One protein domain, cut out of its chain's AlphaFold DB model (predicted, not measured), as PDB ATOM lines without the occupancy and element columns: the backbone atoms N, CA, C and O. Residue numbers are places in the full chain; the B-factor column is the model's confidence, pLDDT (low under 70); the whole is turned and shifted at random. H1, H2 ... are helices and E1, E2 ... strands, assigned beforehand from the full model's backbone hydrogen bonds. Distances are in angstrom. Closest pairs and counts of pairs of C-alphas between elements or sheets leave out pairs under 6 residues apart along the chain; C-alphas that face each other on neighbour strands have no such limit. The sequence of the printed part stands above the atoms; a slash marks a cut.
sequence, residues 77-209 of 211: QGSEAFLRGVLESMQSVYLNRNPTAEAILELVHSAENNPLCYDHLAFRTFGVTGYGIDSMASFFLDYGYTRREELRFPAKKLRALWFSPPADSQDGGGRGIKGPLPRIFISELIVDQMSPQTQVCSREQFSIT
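Overview. This is residues 77 to 209 of the 211 residues of the protein "DUF1338 domain-containing protein" of Arachis hypogaea (UniProt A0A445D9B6). A strongly twisted sheet of four strands has one short helix, H3, packed over one face, while its other face has no named helix on it. Beyond one end of the strands the long helix H1 and H2 meet in a corner whose residues 96 to 101 stick out free; beyond the other end lies H4. The printed part has 133 residues with four named helices and four named strands, in the order H1 H2 E1 H3 E2 E3 E4 H4. The sheet runs E1 E4 E3 E2 and is mixed, and the class is mixed, helices and strands. The whole is only just loose, close to compact, with a radius of gyration of the C-alphas of 17.1 A, and elongated, spanning 52 by 33 by 28 A.

Along the chain. Find C-alpha 77 at (28.616, 46.223, 61.038); from there H1 runs through residues 77 to 97, 30.8 A. H2, residues 99 to 111, covers 18.3 A. E1, residues 120 to 126, begins at C-alpha 120, (41.291, 30.760, 53.059), and covers 20.0 A. Next come H3, residues 133 to 142, 14.4 A, and E2, residues 146 to 153, 21.8 A. E3, residues 158 to 164, covers 20.3 A, and E4, residues 183 to 189, 20.2 A. H4, residues 196 to 207, covers 16.2 A and ends at C-alpha 207, (23.636, 28.982, 27.541).

Arrangement. Look first at E1 and E4, which are parallel at 20 degrees, with N 123 and O 185 2.8 A apart, within hydrogen-bond range. E2, E3 and E4 form a meander, each strand the antiparallel neighbour of the one before. In the hairpin E3 and E4, N 163 and O 184 are 2.8 A apart; in the hairpin E2 and E3, N 148 and O 162 are 2.8 A apart. E1, H3 and E2 form a split strand-helix-strand unit, two strands running the same way with E4 and E3 between them; its crossover is right-handed. H3 is on the sheet at a height of 8.4 A, over E4 and only just over E3, with 3 C-alphas falling there. It runs along the strands, at 0 degrees to E4 on the local plane; the closest C-alphas of H3 and E4, Ile 133 and Ile 186, are 5.9 A apart. H1 and H2 only just touch, with 3 pairs of C-alphas within 8 A, and only at the corner, through residues 95 to 96 and 101 to 102. Their closest C-alphas, Leu 95 and Glu 102, are 5.4 A apart, at a steep tilt of 64 degrees, opposite ways. H1, H2 and H4 are not on the sheet. In H1, H2 and H4 every O i to N i+4 pair is within hydrogen-bond range; in H3, 4 of 6 are.

Size, cuts and confidence. The two C-alphas farthest apart, Asn 113 and Pro 196, lie 52.8 A from each other. The printed part has no cut. The link from E3 to E4, 18 residues, is long. Residues 96 to 101, of which 99 to 101 belong to H2, stand free. The mean pLDDT of the printed part is 91.9, and residues 170 to 173 and 208 to 209 are under 70.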
ATOM      1  N   GLN A  77      28.855  47.354  60.141       73.62
ATOM      2  CA  GLN A  77      28.616  46.223  61.038       73.62
ATOM      3  C   GLN A  77      27.479  45.310  60.545       73.62
ATOM      4  O   GLN A  77      27.576  44.087  60.651       73.62
ATOM      5  N   GLY A  78      26.416  45.886  59.970       82.81
ATOM      6  CA  GLY A  78      25.318  45.124  59.371       82.81
ATOM      7  C   GLY A  78      25.753  44.305  58.150       82.81
ATOM      8  O   GLY A  78      25.403  43.129  58.044       82.81
ATOM      9  N   SER A  79      26.563  44.892  57.261       89.38
ATOM     10  CA  SER A  79      27.095  44.186  56.087       89.38
ATOM     11  C   SER A  79      28.046  43.046  56.459       89.38
ATOM     12  O   SER A  79      27.964  41.971  55.866       89.38
ATOM     13  N   GLU A  80      28.900  43.220  57.474       90.50
ATOM     14  CA  GLU A  80      29.806  42.151  57.914       90.50
ATOM     15  C   GLU A  80      29.029  40.956  58.493       90.50
ATOM     16  O   GLU A  80      29.320  39.801  58.172       90.50
ATOM     17  N   ALA A  81      27.997  41.213  59.304       91.06
ATOM     18  CA  ALA A  81      27.143  40.157  59.847       91.06
ATOM     19  C   ALA A  81      26.444  39.355  58.735       91.06
ATOM     20  O   ALA A  81      26.382  38.125  58.808       91.06
ATOM     21  N   PHE A  82      25.971  40.037  57.687       94.44
ATOM     22  CA  PHE A  82      25.383  39.384  56.520       94.44
ATOM     23  C   PHE A  82      26.406  38.522  55.769       94.44
ATOM     24  O   PHE A  82      26.138  37.341  55.532       94.44
ATOM     25  N   LEU A  83      27.596  39.057  55.466       95.19
ATOM     26  CA  LEU A  83      28.686  38.296  54.843       95.19
ATOM     27  C   LEU A  83      28.993  37.024  55.641       95.19
ATOM     28  O   LEU A  83      29.057  35.933  55.074       95.19
ATOM     29  N   ARG A  84      29.138  37.137  56.965       94.69
ATOM     30  CA  ARG A  84      29.398  35.984  57.840       94.69
ATOM     31  C   ARG A  84      28.268  34.958  57.792       94.69
ATOM     32  O   ARG A  84      28.557  33.767  57.799       94.69
ATOM     33  N   GLY A  85      27.009  35.389  57.706       95.44
ATOM     34  CA  GLY A  85      25.865  34.488  57.531       95.44
ATOM     35  C   GLY A  85      25.889  33.738  56.194       95.44
ATOM     36  O   GLY A  85      25.599  32.537  56.143       95.44
ATOM     37  N   VAL A  86      26.301  34.407  55.113       97.12
ATOM     38  CA  VAL A  86      26.500  33.768  53.802       97.12
ATOM     39  C   VAL A  86      27.635  32.745  53.866       97.12
ATOM     40  O   VAL A  86      27.453  31.601  53.448       97.12
ATOM     41  N   LEU A  87      28.783  33.115  54.435       96.31
ATOM     42  CA  LEU A  87      29.932  32.219  54.578       96.31
ATOM     43  C   LEU A  87      29.622  30.998  55.459       96.31
ATOM     44  O   LEU A  87      30.018  29.882  55.132       96.31
ATOM     45  N   GLU A  88      28.871  31.187  56.542       95.75
ATOM     46  CA  GLU A  88      28.398  30.107  57.415       95.75
ATOM     47  C   GLU A  88      27.458  29.152  56.665       95.75
ATOM     48  O   GLU A  88      27.574  27.931  56.781       95.75
ATOM     49  N   SER A  89      26.589  29.694  55.807       97.50
ATOM     50  CA  SER A  89      25.728  28.887  54.936       97.50
ATOM     51  C   SER A  89      26.544  28.078  53.921       97.50
ATOM     52  O   SER A  89      26.284  26.889  53.729       97.50
ATOM     53  N   MET A  90      27.572  28.682  53.310       97.25
ATOM     54  CA  MET A  90      28.498  27.979  52.412       97.25
ATOM     55  C   MET A  90      29.254  26.856  53.139       97.25
ATOM     56  O   MET A  90      29.332  25.740  52.622       97.25
ATOM     57  N   GLN A  91      29.766  27.119  54.347       96.00
ATOM     58  CA  GLN A  91      30.434  26.116  55.180       96.00
ATOM     59  C   GLN A  91      29.493  24.956  55.507       96.00
ATOM     60  O   GLN A  91      29.885  23.801  55.365       96.00
ATOM     61  N   SER A  92      28.253  25.239  55.909       96.94
ATOM     62  CA  SER A  92      27.274  24.202  56.245       96.94
ATOM     63  C   SER A  92      27.035  23.247  55.071       96.94
ATOM     64  O   SER A  92      27.090  22.029  55.237       96.94
ATOM     65  N   VAL A  93      26.865  23.788  53.858       98.06
ATOM     66  CA  VAL A  93      26.729  22.979  52.637       98.06
ATOM     67  C   VAL A  93      27.991  22.157  52.362       98.06
ATOM     68  O   VAL A  93      27.891  21.002  51.944       98.06
ATOM     69  N   TYR A  94      29.174  22.735  52.576       97.62
ATOM     70  CA  TYR A  94      30.440  22.032  52.392       97.62
ATOM     71  C   TYR A  94      30.591  20.864  53.375       97.62
ATOM     72  O   TYR A  94      30.829  19.743  52.932       97.62
ATOM     73  N   LEU A  95      30.406  21.089  54.676       96.62
ATOM     74  CA  LEU A  95      30.587  20.056  55.702       96.62
ATOM     75  C   LEU A  95      29.583  18.916  55.557       96.62
ATOM     76  O   LEU A  95      29.987  17.757  55.553       96.62
ATOM     77  N   ASN A  96      28.320  19.234  55.262       97.81
ATOM     78  CA  ASN A  96      27.288  18.225  55.026       97.81
ATOM     79  C   ASN A  96      27.641  17.246  53.886       97.81
ATOM     80  O   ASN A  96      27.240  16.086  53.908       97.81
ATOM     81  N   ARG A  97      28.403  17.704  52.886       98.12
ATOM     82  CA  ARG A  97      28.846  16.882  51.748       98.12
ATOM     83  C   ARG A  97      30.209  16.225  51.959       98.12
ATOM     84  O   ARG A  97      30.592  15.379  51.158       98.12
ATOM     85  N   ASN A  98      30.950  16.622  52.992       97.88
ATOM     86  CA  ASN A  98      32.325  16.199  53.238       97.88
ATOM     87  C   ASN A  98      32.479  15.748  54.703       97.88
ATOM     88  O   ASN A  98      33.141  16.439  55.481       97.88
ATOM     89  N   PRO A  99      31.927  14.579  55.087       97.12
ATOM     90  CA  PRO A  99      31.914  14.119  56.483       97.12
ATOM     91  C   PRO A  99      33.322  13.965  57.076       97.12
ATOM     92  O   PRO A  99      33.531  14.174  58.265       97.12
ATOM     93  N   THR A 100      34.327  13.661  56.250       97.88
ATOM     94  CA  THR A 100      35.729  13.638  56.692       97.88
ATOM     95  C   THR A 100      36.222  15.019  57.128       97.88
ATOM     96  O   THR A 100      36.947  15.116  58.112       97.88
ATOM     97  N   ALA A 101      35.842  16.086  56.420       96.06
ATOM     98  CA  ALA A 101      36.237  17.443  56.790       96.06
ATOM     99  C   ALA A 101      35.570  17.869  58.104       96.06
ATOM    100  O   ALA A 101      36.233  18.447  58.957       96.06
ATOM    101  N   GLU A 102      34.292  17.530  58.286       95.69
ATOM    102  CA  GLU A 102      33.562  17.757  59.537       95.69
ATOM    103  C   GLU A 102      34.224  17.033  60.716       95.69
ATOM    104  O   GLU A 102      34.598  17.680  61.692       95.69
ATOM    105  N   ALA A 103      34.505  15.735  60.578       95.94
ATOM    106  CA  ALA A 103      35.167  14.951  61.621       95.94
ATOM    107  C   ALA A 103      36.561  15.494  61.988       95.94
ATOM    108  O   ALA A 103      36.942  15.502  63.158       95.94
ATOM    109  N   ILE A 104      37.334  15.974  61.006       94.06
ATOM    110  CA  ILE A 104      38.639  16.601  61.265       94.06
ATOM    111  C   ILE A 104      38.467  17.914  62.035       94.06
ATOM    112  O   ILE A 104      39.219  18.163  62.975       94.06
ATOM    113  N   LEU A 105      37.490  18.747  61.665       91.81
ATOM    114  CA  LEU A 105      37.219  19.997  62.376       91.81
ATOM    115  C   LEU A 105      36.815  19.742  63.831       91.81
ATOM    116  O   LEU A 105      37.323  20.425  64.718       91.81
ATOM    117  N   GLU A 106      35.958  18.751  64.081       91.44
ATOM    118  CA  GLU A 106      35.567  18.339  65.435       91.44
ATOM    119  C   GLU A 106      36.763  17.824  66.241       91.44
ATOM    120  O   GLU A 106      36.957  18.220  67.392       91.44
ATOM    121  N   LEU A 107      37.608  16.990  65.627       92.38
ATOM    122  CA  LEU A 107      38.793  16.447  66.283       92.38
ATOM    123  C   LEU A 107      39.766  17.560  66.681       92.38
ATOM    124  O   LEU A 107      40.178  17.622  67.839       92.38
ATOM    125  N   VAL A 108      40.094  18.462  65.752       89.88
ATOM    126  CA  VAL A 108      40.971  19.613  66.021       89.88
ATOM    127  C   VAL A 108      40.366  20.501  67.107       89.88
ATOM    128  O   VAL A 108      41.077  20.930  68.015       89.88
ATOM    129  N   HIS A 109      39.049  20.713  67.077       84.62
ATOM    130  CA  HIS A 109      38.348  21.473  68.107       84.62
ATOM    131  C   HIS A 109      38.456  20.832  69.498       84.62
ATOM    132  O   HIS A 109      38.581  21.545  70.488       84.62
ATOM    133  N   SER A 110      38.426  19.499  69.579       86.12
ATOM    134  CA  SER A 110      38.553  18.770  70.846       86.12
ATOM    135  C   SER A 110      39.990  18.694  71.378       86.12
ATOM    136  O   SER A 110      40.189  18.576  72.585       86.12
ATOM    137  N   ALA A 111      40.986  18.749  70.488       84.25
ATOM    138  CA  ALA A 111      42.394  18.565  70.828       84.25
ATOM    139  C   ALA A 111      43.104  19.872  71.222       84.25
ATOM    140  O   ALA A 111      44.037  19.842  72.024       84.25
ATOM    141  N   GLU A 112      42.686  21.016  70.670       77.31
ATOM    142  CA  GLU A 112      43.384  22.291  70.838       77.31
ATOM    143  C   GLU A 112      42.519  23.365  71.512       77.31
ATOM    144  O   GLU A 112      41.439  23.728  71.047       77.31
ATOM    145  N   ASN A 113      43.059  23.994  72.561       72.38
ATOM    146  CA  ASN A 113      42.427  25.167  73.178       72.38
ATOM    147  C   ASN A 113      42.538  26.437  72.310       72.38
ATOM    148  O   ASN A 113      41.877  27.437  72.601       72.38
ATOM    149  N   ASN A 114      43.321  26.421  71.226       72.75
ATOM    150  CA  ASN A 114      43.521  27.581  70.356       72.75
ATOM    151  C   ASN A 114      42.371  27.777  69.366       72.75
ATOM    152  O   ASN A 114      41.864  26.790  68.831       72.75
ATOM    153  N   PRO A 115      41.951  29.026  69.094       75.81
ATOM    154  CA  PRO A 115      40.894  29.312  68.137       75.81
ATOM    155  C   PRO A 115      41.279  28.859  66.730       75.81
ATOM    156  O   PRO A 115      42.149  29.442  66.089       75.81
ATOM    157  N   LEU A 116      40.592  27.824  66.241       85.12
ATOM    158  CA  LEU A 116      40.681  27.397  64.852       85.12
ATOM    159  C   LEU A 116      40.274  28.566  63.950       85.12
ATOM    160  O   LEU A 116      39.127  29.005  64.000       85.12
ATOM    161  N   CYS A 117      41.195  29.039  63.120       88.88
ATOM    162  CA  CYS A 117      40.953  30.106  62.156       88.88
ATOM    163  C   CYS A 117      41.040  29.543  60.740       88.88
ATOM    164  O   CYS A 117      41.889  28.699  60.448       88.88
ATOM    165  N   TYR A 118      40.170  30.012  59.850       93.44
ATOM    166  CA  TYR A 118      40.261  29.642  58.445       93.44
ATOM    167  C   TYR A 118      41.247  30.546  57.728       93.44
ATOM    168  O   TYR A 118      41.103  31.763  57.701       93.44
ATOM    169  N   ASP A 119      42.240  29.917  57.116       95.00
ATOM    170  CA  ASP A 119      43.254  30.607  56.337       95.00
ATOM    171  C   ASP A 119      42.656  31.210  55.055       95.00
ATOM    172  O   ASP A 119      42.795  32.405  54.769       95.00
ATOM    173  N   HIS A 120      41.950  30.371  54.294       96.75
ATOM    174  CA  HIS A 120      41.291  30.760  53.059       96.75
ATOM    175  C   HIS A 120      40.105  29.852  52.709       96.75
ATOM    176  O   HIS A 120      40.025  28.705  53.145       96.75
ATOM    177  N   LEU A 121      39.214  30.364  51.861       97.94
ATOM    178  CA  LEU A 121      38.182  29.603  51.157       97.94
ATOM    179  C   LEU A 121      38.499  29.585  49.662       97.94
ATOM    180  O   LEU A 121      38.905  30.604  49.105       97.94
ATOM    181  N   ALA A 122      38.309  28.435  49.012       98.38
ATOM    182  CA  ALA A 122      38.651  28.250  47.605       98.38
ATOM    183  C   ALA A 122      37.421  27.932  46.744       98.38
ATOM    184  O   ALA A 122      36.687  26.983  47.014       98.38
ATOM    185  N   PHE A 123      37.255  28.680  45.655       98.38
ATOM    186  CA  PHE A 123      36.178  28.524  44.683       98.38
ATOM    187  C   PHE A 123      36.730  28.174  43.299       98.38
ATOM    188  O   PHE A 123      37.827  28.586  42.900       98.38
ATOM    189  N   ARG A 124      35.952  27.387  42.553       98.19
ATOM    190  CA  ARG A 124      36.250  26.997  41.173       98.19
ATOM    191  C   ARG A 124      35.122  27.452  40.267       98.19
ATOM    192  O   ARG A 124      33.954  27.287  40.601       98.19
ATOM    193  N   THR A 125      35.505  28.009  39.136       97.12
ATOM    194  CA  THR A 125      34.624  28.666  38.175       97.12
ATOM    195  C   THR A 125      35.020  28.268  36.751       97.12
ATOM    196  O   THR A 125      36.033  27.587  36.541       97.12
ATOM    197  N   PHE A 126      34.227  28.669  35.761       95.88
ATOM    198  CA  PHE A 126      34.533  28.449  34.349       95.88
ATOM    199  C   PHE A 126      34.806  29.793  33.694       95.88
ATOM    200  O   PHE A 126      34.013  30.711  33.845       95.88
ATOM    201  N   GLY A 127      35.907  29.910  32.952       93.44
ATOM    202  CA  GLY A 127      36.284  31.109  32.201       93.44
ATOM    203  C   GLY A 127      35.371  31.322  30.994       93.44
ATOM    204  O   GLY A 127      35.803  31.200  29.853       93.44
ATOM    205  N   VAL A 128      34.096  31.574  31.272       91.12
ATOM    206  CA  VAL A 128      33.008  31.896  30.353       91.12
ATOM    207  C   VAL A 128      32.371  33.183  30.871       91.12
ATOM    208  O   VAL A 128      32.326  33.419  32.082       91.12
ATOM    209  N   THR A 129      31.889  34.031  29.965       89.56
ATOM    210  CA  THR A 129      31.250  35.309  30.303       89.56
ATOM    211  C   THR A 129      30.177  35.127  31.377       89.56
ATOM    212  O   THR A 129      29.258  34.332  31.206       89.56
ATOM    213  N   GLY A 130      30.308  35.850  32.493       90.56
ATOM    214  CA  GLY A 130      29.361  35.797  33.615       90.56
ATOM    215  C   GLY A 130      29.551  34.637  34.602       90.56
ATOM    216  O   GLY A 130      28.905  34.640  35.646       90.56
ATOM    217  N   TYR A 131      30.462  33.692  34.346       94.00
ATOM    218  CA  TYR A 131      30.684  32.511  35.198       94.00
ATOM    219  C   TYR A 131      32.139  32.317  35.644       94.00
ATOM    220  O   TYR A 131      32.441  31.286  36.245       94.00
ATOM    221  N   GLY A 132      33.025  33.274  35.344       96.06
ATOM    222  CA  GLY A 132      34.448  33.246  35.703       96.06
ATOM    223  C   GLY A 132      34.763  33.881  37.057       96.06
ATOM    224  O   GLY A 132      33.875  34.100  37.888       96.06
ATOM    225  N   ILE A 133      36.041  34.214  37.266       97.69
ATOM    226  CA  ILE A 133      36.517  34.807  38.523       97.69
ATOM    227  C   ILE A 133      35.760  36.092  38.855       97.69
ATOM    228  O   ILE A 133      35.327  36.240  39.991       97.69
ATOM    229  N   ASP A 134      35.573  36.991  37.887       96.88
ATOM    230  CA  ASP A 134      34.998  38.318  38.144       96.88
ATOM    231  C   ASP A 134      33.553  38.239  38.658       96.88
ATOM    232  O   ASP A 134      33.170  38.990  39.554       96.88
ATOM    233  N   SER A 135      32.774  37.272  38.157       96.31
ATOM    234  CA  SER A 135      31.396  37.034  38.599       96.31
ATOM    235  C   SER A 135      31.346  36.636  40.073       96.31
ATOM    236  O   SER A 135      30.660  37.275  40.869       96.31
ATOM    237  N   MET A 136      32.157  35.652  40.476       97.12
ATOM    238  CA  MET A 136      32.243  35.223  41.876       97.12
ATOM    239  C   MET A 136      32.898  36.286  42.772       97.12
ATOM    240  O   MET A 136      32.494  36.477  43.916       97.12
ATOM    241  N   ALA A 137      33.922  36.976  42.267       97.69
ATOM    242  CA  ALA A 137      34.671  37.975  43.014       97.69
ATOM    243  C   ALA A 137      33.829  39.208  43.343       97.69
ATOM    244  O   ALA A 137      34.027  39.773  44.415       97.69
ATOM    245  N   SER A 138      32.902  39.601  42.459       97.75
ATOM    246  CA  SER A 138      32.048  40.784  42.638       97.75
ATOM    247  C   SER A 138      31.397  40.828  44.022       97.75
ATOM    248  O   SER A 138      31.568  41.809  44.738       97.75
ATOM    249  N   PHE A 139      30.814  39.707  44.461       97.38
ATOM    250  CA  PHE A 139      30.234  39.569  45.795       97.38
ATOM    251  C   PHE A 139      31.228  39.944  46.896       97.38
ATOM    252  O   PHE A 139      30.903  40.735  47.764       97.38
ATOM    253  N   PHE A 140      32.450  39.409  46.876       97.62
ATOM    254  CA  PHE A 140      33.437  39.685  47.924       97.62
ATOM    255  C   PHE A 140      33.968  41.121  47.867       97.62
ATOM    256  O   PHE A 140      34.214  41.721  48.916       97.62
ATOM    257  N   LEU A 141      34.137  41.670  46.662       97.50
ATOM    258  CA  LEU A 141      34.569  43.054  46.464       97.50
ATOM    259  C   LEU A 141      33.565  44.043  47.078       97.50
ATOM    260  O   LEU A 141      33.993  45.004  47.716       97.50
ATOM    261  N   ASP A 142      32.262  43.758  46.988       96.19
ATOM    262  CA  ASP A 142      31.206  44.570  47.612       96.19
ATOM    263  C   ASP A 142      31.310  44.613  49.153       96.19
ATOM    264  O   ASP A 142      30.854  45.569  49.778       96.19
ATOM    265  N   TYR A 143      31.967  43.622  49.774       95.38
ATOM    266  CA  TYR A 143      32.261  43.586  51.216       95.38
ATOM    267  C   TYR A 143      33.699  44.009  51.561       95.38
ATOM    268  O   TYR A 143      34.205  43.681  52.633       95.38
ATOM    269  N   GLY A 144      34.382  44.726  50.666       95.62
ATOM    270  CA  GLY A 144      35.686  45.328  50.954       95.62
ATOM    271  C   GLY A 144      36.883  44.388  50.808       95.62
ATOM    272  O   GLY A 144      38.004  44.757  51.173       95.62
ATOM    273  N   TYR A 145      36.700  43.189  50.244       97.62
ATOM    274  CA  TYR A 145      37.849  42.381  49.843       97.62
ATOM    275  C   TYR A 145      38.648  43.092  48.751       97.62
ATOM    276  O   TYR A 145      38.104  43.742  47.865       97.62
ATOM    277  N   THR A 146      39.969  42.931  48.783       98.25
ATOM    278  CA  THR A 146      40.867  43.543  47.796       98.25
ATOM    279  C   THR A 146      41.504  42.471  46.928       98.25
ATOM    280  O   THR A 146      42.105  41.536  47.458       98.25
ATOM    281  N   ARG A 147      41.412  42.617  45.599       98.31
ATOM    282  CA  ARG A 147      42.084  41.738  44.628       98.31
ATOM    283  C   ARG A 147      43.602  41.811  44.784       98.31
ATOM    284  O   ARG A 147      44.165  42.898  44.900       98.31
ATOM    285  N   ARG A 148      44.260  40.657  44.732       98.06
ATOM    286  CA  ARG A 148      45.714  40.506  44.846       98.06
ATOM    287  C   ARG A 148      46.287  39.818  43.608       98.06
ATOM    288  O   ARG A 148      45.748  39.987  42.514       98.06
ATOM    289  N   GLU A 149      47.410  39.124  43.753       98.00
ATOM    290  CA  GLU A 149      48.169  38.578  42.633       98.00
ATOM    291  C   GLU A 149      47.398  37.504  41.854       98.00
ATOM    292  O   GLU A 149      46.609  36.725  42.400       98.00
ATOM    293  N   GLU A 150      47.680  37.455  40.552       98.06
ATOM    294  CA  GLU A 150      47.231  36.399  39.655       98.06
ATOM    295  C   GLU A 150      48.217  35.229  39.665       98.06
ATOM    296  O   GLU A 150      49.431  35.411  39.584       98.06
ATOM    297  N   LEU A 151      47.681  34.010  39.685       98.06
ATOM    298  CA  LEU A 151      48.427  32.774  39.513       98.06
ATOM    299  C   LEU A 151      47.957  32.054  38.248       98.06
ATOM    300  O   LEU A 151      46.765  32.011  37.937       98.06
ATOM    301  N   ARG A 152      48.892  31.433  37.525       97.94
ATOM    302  CA  ARG A 152      48.598  30.628  36.332       97.94
ATOM    303  C   ARG A 152      49.075  29.199  36.516       97.94
ATOM    304  O   ARG A 152      50.182  28.960  36.986       97.94
ATOM    305  N   PHE A 153      48.256  28.253  36.068       97.50
ATOM    306  CA  PHE A 153      48.562  26.825  36.092       97.50
ATOM    307  C   PHE A 153      48.423  26.249  34.673       97.50
ATOM    308  O   PHE A 153      47.409  25.609  34.377       97.50
ATOM    309  N   PRO A 154      49.417  26.452  33.782       96.69
ATOM    310  CA  PRO A 154      49.303  26.101  32.363       96.69
ATOM    311  C   PRO A 154      48.988  24.623  32.119       96.69
ATOM    312  O   PRO A 154      48.089  24.304  31.350       96.69
ATOM    313  N   ALA A 155      49.647  23.718  32.851       96.75
ATOM    314  CA  ALA A 155      49.407  22.278  32.734       96.75
ATOM    315  C   ALA A 155      47.956  21.878  33.060       96.75
ATOM    316  O   ALA A 155      47.443  20.902  32.522       96.75
ATOM    317  N   LYS A 156      47.287  22.644  33.931       96.62
ATOM    318  CA  LYS A 156      45.888  22.429  34.325       96.62
ATOM    319  C   LYS A 156      44.911  23.317  33.549       96.62
ATOM    320  O   LYS A 156      43.711  23.195  33.767       96.62
ATOM    321  N   LYS A 157      45.410  24.202  32.677       97.56
ATOM    322  CA  LYS A 157      44.626  25.213  31.949       97.56
ATOM    323  C   LYS A 157      43.792  26.096  32.888       97.56
ATOM    324  O   LYS A 157      42.643  26.408  32.592       97.56
ATOM    325  N   LEU A 158      44.357  26.475  34.041       98.19
ATOM    326  CA  LEU A 158      43.686  27.324  35.036       98.19
ATOM    327  C   LEU A 158      44.384  28.674  35.197       98.19
ATOM    328  O   LEU A 158      45.611  28.778  35.102       98.19
ATOM    329  N   ARG A 159      43.591  29.673  35.565       98.12
ATOM    330  CA  ARG A 159      44.033  30.949  36.135       98.12
ATOM    331  C   ARG A 159      43.357  31.132  37.489       98.12
ATOM    332  O   ARG A 159      42.257  30.625  37.693       98.12
ATOM    333  N   ALA A 160      44.008  31.813  38.420       98.56
ATOM    334  CA  ALA A 160      43.444  32.111  39.725       98.56
ATOM    335  C   ALA A 160      43.822  33.511  40.197       98.56
ATOM    336  O   ALA A 160      44.873  34.032  39.836       98.56
ATOM    337  N   LEU A 161      42.974  34.081  41.039       98.56
ATOM    338  CA  LEU A 161      43.221  35.298  41.799       98.56
ATOM    339  C   LEU A 161      42.909  35.008  43.263       98.56
ATOM    340  O   LEU A 161      42.011  34.217  43.569       98.56
ATOM    341  N   TRP A 162      43.624  35.669  44.167       98.50
ATOM    342  CA  TRP A 162      43.250  35.682  45.575       98.50
ATOM    343  C   TRP A 162      42.874  37.088  46.035       98.50
ATOM    344  O   TRP A 162      43.238  38.090  45.417       98.50
ATOM    345  N   PHE A 163      42.094  37.147  47.106       98.56
ATOM    346  CA  PHE A 163      41.518  38.369  47.638       98.56
ATOM    347  C   PHE A 163      41.770  38.426  49.143       98.56
ATOM    348  O   PHE A 163      41.472  37.474  49.871       98.56
ATOM    349  N   SER A 164      42.344  39.535  49.607       98.06
ATOM    350  CA  SER A 164      42.584  39.765  51.033       98.06
ATOM    351  C   SER A 164      41.333  40.339  51.702       98.06
ATOM    352  O   SER A 164      40.709  41.209  51.086       98.06
ATOM    353  N   PRO A 165      41.008  39.928  52.940       96.56
ATOM    354  CA  PRO A 165      39.901  40.513  53.693       96.56
ATOM    355  C   PRO A 165      40.143  42.004  54.005       96.56
ATOM    356  O   PRO A 165      41.300  42.447  53.979       96.56
ATOM    357  N   PRO A 166      39.078  42.777  54.290       94.38
ATOM    358  CA  PRO A 166      39.194  44.168  54.724       94.38
ATOM    359  C   PRO A 166      39.930  44.267  56.073       94.38
ATOM    360  O   PRO A 166      39.726  43.446  56.963       94.38
ATOM    361  N   ALA A 167      40.813  45.260  56.222       87.31
ATOM    362  CA  ALA A 167      41.686  45.388  57.397       87.31
ATOM    363  C   ALA A 167      40.939  45.782  58.684       87.31
ATOM    364  O   ALA A 167      41.421  45.533  59.786       87.31
ATOM    365  N   ASP A 168      39.775  46.409  58.541       81.50
ATOM    366  CA  ASP A 168      38.886  46.858  59.609       81.50
ATOM    367  C   ASP A 168      37.856  45.799  60.036       81.50
ATOM    368  O   ASP A 168      37.052  46.066  60.939       81.50
ATOM    369  N   SER A 169      37.903  44.593  59.444       79.88
ATOM    370  CA  SER A 169      37.032  43.482  59.835       79.88
ATOM    371  C   SER A 169      37.183  43.200  61.323       79.88
ATOM    372  O   SER A 169      38.300  42.987  61.809       79.88
ATOM    373  N   GLN A 170      36.071  43.188  62.046       69.94
ATOM    374  CA  GLN A 170      36.115  42.915  63.474       69.94
ATOM    375  C   GLN A 170      36.365  41.422  63.678       69.94
ATOM    376  O   GLN A 170      35.600  40.588  63.198       69.94
ATOM    377  N   ASP A 171      37.421  41.057  64.404       68.88
ATOM    378  CA  ASP A 171      37.494  39.704  64.943       68.88
ATOM    379  C   ASP A 171      36.411  39.590  66.020       68.88
ATOM    380  O   ASP A 171      36.459  40.266  67.048       68.88
ATOM    381  N   GLY A 172      35.397  38.759  65.774       62.69
ATOM    382  CA  GLY A 172      34.307  38.524  66.720       62.69
ATOM    383  C   GLY A 172      34.746  37.760  67.975       62.69
ATOM    384  O   GLY A 172      33.885  37.305  68.725       62.69
ATOM    385  N   GLY A 173      36.056  37.539  68.164       69.00
ATOM    386  CA  GLY A 173      36.618  36.663  69.191       69.00
ATOM    387  C   GLY A 173      36.201  35.203  68.999       69.00
ATOM    388  O   GLY A 173      36.275  34.401  69.932       69.00
ATOM    389  N   GLY A 174      35.686  34.874  67.812       75.56
ATOM    390  CA  GLY A 174      35.105  33.585  67.481       75.56
ATOM    391  C   GLY A 174      36.104  32.635  66.824       75.56
ATOM    392  O   GLY A 174      37.304  32.877  66.760       75.56
ATOM    393  N   ARG A 175      35.588  31.513  66.319       82.38
ATOM    394  CA  ARG A 175      36.358  30.484  65.601       82.38
ATOM    395  C   ARG A 175      35.761  30.245  64.219       82.38
ATOM    396  O   ARG A 175      34.596  30.568  63.981       82.38
ATOM    397  N   GLY A 176      36.547  29.674  63.313       87.62
ATOM    398  CA  GLY A 176      36.164  29.434  61.923       87.62
ATOM    399  C   GLY A 176      35.674  30.728  61.273       87.62
ATOM    400  O   GLY A 176      36.356  31.748  61.324       87.62
ATOM    401  N   ILE A 177      34.448  30.711  60.744       89.94
ATOM    402  CA  ILE A 177      33.796  31.877  60.120       89.94
ATOM    403  C   ILE A 177      33.479  33.011  61.101       89.94
ATOM    404  O   ILE A 177      33.235  34.133  60.663       89.94
ATOM    405  N   LYS A 178      33.478  32.770  62.417       88.25
ATOM    406  CA  LYS A 178      33.281  33.823  63.429       88.25
ATOM    407  C   LYS A 178      34.598  34.451  63.915       88.25
ATOM    408  O   LYS A 178      34.539  35.403  64.684       88.25
ATOM    409  N   GLY A 179      35.749  33.924  63.492       89.94
ATOM    410  CA  GLY A 179      37.070  34.500  63.764       89.94
ATOM    411  C   GLY A 179      37.492  35.529  62.703       89.94
ATOM    412  O   GLY A 179      36.625  36.115  62.034       89.94
ATOM    413  N   PRO A 180      38.807  35.725  62.488       91.56
ATOM    414  CA  PRO A 180      39.327  36.527  61.385       91.56
ATOM    415  C   PRO A 180      38.761  36.067  60.037       91.56
ATOM    416  O   PRO A 180      38.660  34.866  59.774       91.56
ATOM    417  N   LEU A 181      38.379  37.018  59.179       94.25
ATOM    418  CA  LEU A 181      37.830  36.685  57.867       94.25
ATOM    419  C   LEU A 181      38.882  35.956  57.010       94.25
ATOM    420  O   LEU A 181      40.023  36.418  56.911       94.25
ATOM    421  N   PRO A 182      38.517  34.839  56.353       95.88
ATOM    422  CA  PRO A 182      39.453  34.088  55.532       95.88
ATOM    423  C   PRO A 182      39.789  34.857  54.254       95.88
ATOM    424  O   PRO A 182      38.964  35.613  53.725       95.88
ATOM    425  N   ARG A 183      40.973  34.603  53.692       98.00
ATOM    426  CA  ARG A 183      41.269  34.997  52.307       98.00
ATOM    427  C   ARG A 183      40.361  34.234  51.344       98.00
ATOM    428  O   ARG A 183      39.946  33.113  51.626       98.00
ATOM    429  N   ILE A 184      40.088  34.807  50.180       98.50
ATOM    430  CA  ILE A 184      39.296  34.129  49.148       98.50
ATOM    431  C   ILE A 184      40.203  33.802  47.974       98.50
ATOM    432  O   ILE A 184      40.895  34.674  47.464       98.50
ATOM    433  N   PHE A 185      40.211  32.546  47.545       98.62
ATOM    434  CA  PHE A 185      40.950  32.074  46.381       98.62
ATOM    435  C   PHE A 185      39.954  31.634  45.312       98.62
ATOM    436  O   PHE A 185      39.179  30.708  45.531       98.62
ATOM    437  N   ILE A 186      39.957  32.274  44.147       98.69
ATOM    438  CA  ILE A 186      39.025  31.955  43.061       98.69
ATOM    439  C   ILE A 186      39.837  31.551  41.845       98.69
ATOM    440  O   ILE A 186      40.705  32.289  41.384       98.69
ATOM    441  N   SER A 187      39.548  30.363  41.326       98.56
ATOM    442  CA  SER A 187      40.157  29.839  40.106       98.56
ATOM    443  C   SER A 187      39.117  29.662  39.014       98.56
ATOM    444  O   SER A 187      37.973  29.313  39.305       98.56
ATOM    445  N   GLU A 188      39.521  29.859  37.766       98.00
ATOM    446  CA  GLU A 188      38.714  29.570  36.585       98.00
ATOM    447  C   GLU A 188      39.434  28.622  35.628       98.00
ATOM    448  O   GLU A 188      40.654  28.697  35.435       98.00
ATOM    449  N   LEU A 189      38.654  27.730  35.017       97.75
ATOM    450  CA  LEU A 189      39.091  26.929  33.879       97.75
ATOM    451  C   LEU A 189      39.112  27.782  32.611       97.75
ATOM    452  O   LEU A 189      38.090  28.350  32.241       97.75
ATOM    453  N   ILE A 190      40.243  27.826  31.909       96.75
ATOM    454  CA  ILE A 190      40.371  28.539  30.635       96.75
ATOM    455  C   ILE A 190      39.741  27.668  29.541       96.75
ATOM    456  O   ILE A 190      40.409  26.830  28.931       96.75
ATOM    457  N   VAL A 191      38.433  27.836  29.328       94.44
ATOM    458  CA  VAL A 191      37.629  26.962  28.456       94.44
ATOM    459  C   VAL A 191      38.167  26.942  27.026       94.44
ATOM    460  O   VAL A 191      38.252  25.871  26.434       94.44
ATOM    461  N   ASP A 192      38.651  28.070  26.510       93.31
ATOM    462  CA  ASP A 192      39.197  28.168  25.147       93.31
ATOM    463  C   ASP A 192      40.462  27.323  24.915       93.31
ATOM    464  O   ASP A 192      40.820  27.034  23.776       93.31
ATOM    465  N   GLN A 193      41.135  26.873  25.981       94.69
ATOM    466  CA  GLN A 193      42.267  25.947  25.874       94.69
ATOM    467  C   GLN A 193      41.836  24.472  25.895       94.69
ATOM    468  O   GLN A 193      42.683  23.582  25.781       94.69
ATOM    469  N   MET A 194      40.550  24.170  26.078       94.69
ATOM    470  CA  MET A 194      40.017  22.804  26.125       94.69
ATOM    471  C   MET A 194      39.767  22.240  24.721       94.69
ATOM    472  O   MET A 194      39.871  22.957  23.729       94.69
ATOM    473  N   SER A 195      39.461  20.941  24.616       95.44
ATOM    474  CA  SER A 195      39.096  20.350  23.322       95.44
ATOM    475  C   SER A 195      37.793  20.966  22.790       95.44
ATOM    476  O   SER A 195      36.958  21.397  23.593       95.44
ATOM    477  N   PRO A 196      37.566  20.966  21.463       94.81
ATOM    478  CA  PRO A 196      36.334  21.496  20.882       94.81
ATOM    479  C   PRO A 196      35.067  20.894  21.504       94.81
ATOM    480  O   PRO A 196      34.125  21.620  21.803       94.81
ATOM    481  N   GLN A 197      35.068  19.588  21.792       94.69
ATOM    482  CA  GLN A 197      33.937  18.913  22.431       94.69
ATOM    483  C   GLN A 197      33.654  19.481  23.829       94.69
ATOM    484  O   GLN A 197      32.515  19.806  24.148       94.69
ATOM    485  N   THR A 198      34.687  19.661  24.658       91.94
ATOM    486  CA  THR A 198      34.529  20.238  26.002       91.94
ATOM    487  C   THR A 198      34.083  21.696  25.950       91.94
ATOM    488  O   THR A 198      33.292  22.116  26.795       91.94
ATOM    489  N   GLN A 199      34.558  22.466  24.969       91.81
ATOM    490  CA  GLN A 199      34.117  23.847  24.770       91.81
ATOM    491  C   GLN A 199      32.624  23.914  24.442       91.81
ATOM    492  O   GLN A 199      31.914  24.706  25.057       91.81
ATOM    493  N   VAL A 200      32.144  23.060  23.530       89.81
ATOM    494  CA  VAL A 200      30.721  22.976  23.165       89.81
ATOM    495  C   VAL A 200      29.874  22.600  24.379       89.81
ATOM    496  O   VAL A 200      28.994  23.374  24.742       89.81
ATOM    497  N   CYS A 201      30.197  21.507  25.080       88.56
ATOM    498  CA  CYS A 201      29.425  21.091  26.258       88.56
ATOM    499  C   CYS A 201      29.408  22.159  27.361       88.56
ATOM    500  O   CYS A 201      28.383  22.376  28.001       88.56
ATOM    501  N   SER A 202      30.533  22.851  27.581       85.38
ATOM    502  CA  SER A 202      30.587  23.942  28.562       85.38
ATOM    503  C   SER A 202      29.656  25.080  28.145       85.38
ATOM    504  O   SER A 202      28.850  25.541  28.946       85.38
ATOM    505  N   ARG A 203      29.720  25.512  26.880       82.38
ATOM    506  CA  ARG A 203      28.870  26.588  26.354       82.38
ATOM    507  C   ARG A 203      27.391  26.219  26.410       82.38
ATOM    508  O   ARG A 203      26.605  27.051  26.829       82.38
ATOM    509  N   GLU A 204      27.015  24.990  26.065       86.69
ATOM    510  CA  GLU A 204      25.629  24.513  26.176       86.69
ATOM    511  C   GLU A 204      25.107  24.602  27.613       86.69
ATOM    512  O   GLU A 204      24.048  25.183  27.848       86.69
ATOM    513  N   GLN A 205      25.883  24.112  28.585       85.00
ATOM    514  CA  GLN A 205      25.515  24.164  30.001       85.00
ATOM    515  C   GLN A 205      25.263  25.602  30.487       85.00
ATOM    516  O   GLN A 205      24.319  25.848  31.242       85.00
ATOM    517  N   PHE A 206      26.091  26.559  30.054       84.31
ATOM    518  CA  PHE A 206      25.964  27.963  30.460       84.31
ATOM    519  C   PHE A 206      24.925  28.742  29.642       84.31
ATOM    520  O   PHE A 206      24.276  29.623  30.195       84.31
ATOM    521  N   SER A 207      24.689  28.384  28.376       77.44
ATOM    522  CA  SER A 207      23.636  28.982  27.541       77.44
ATOM    523  C   SER A 207      22.231  28.613  28.014       77.44
ATOM    524  O   SER A 207      21.344  29.455  27.975       77.44
ATOM    525  N   ILE A 208      22.019  27.390  28.520       64.25
ATOM    526  CA  ILE A 208      20.724  26.966  29.094       64.25
ATOM    527  C   ILE A 208      20.370  27.776  30.358       64.25
ATOM    528  O   ILE A 208      19.208  27.856  30.748       64.25
ATOM    529  N   THR A 209      21.367  28.391  30.996       58.12
ATOM    530  CA  THR A 209      21.211  29.120  32.262       58.12
ATOM    531  C   THR A 209      21.008  30.636  32.058       58.12
ATOM    532  O   THR A 209      20.803  31.351  33.035       58.12
TER     533      THR A 209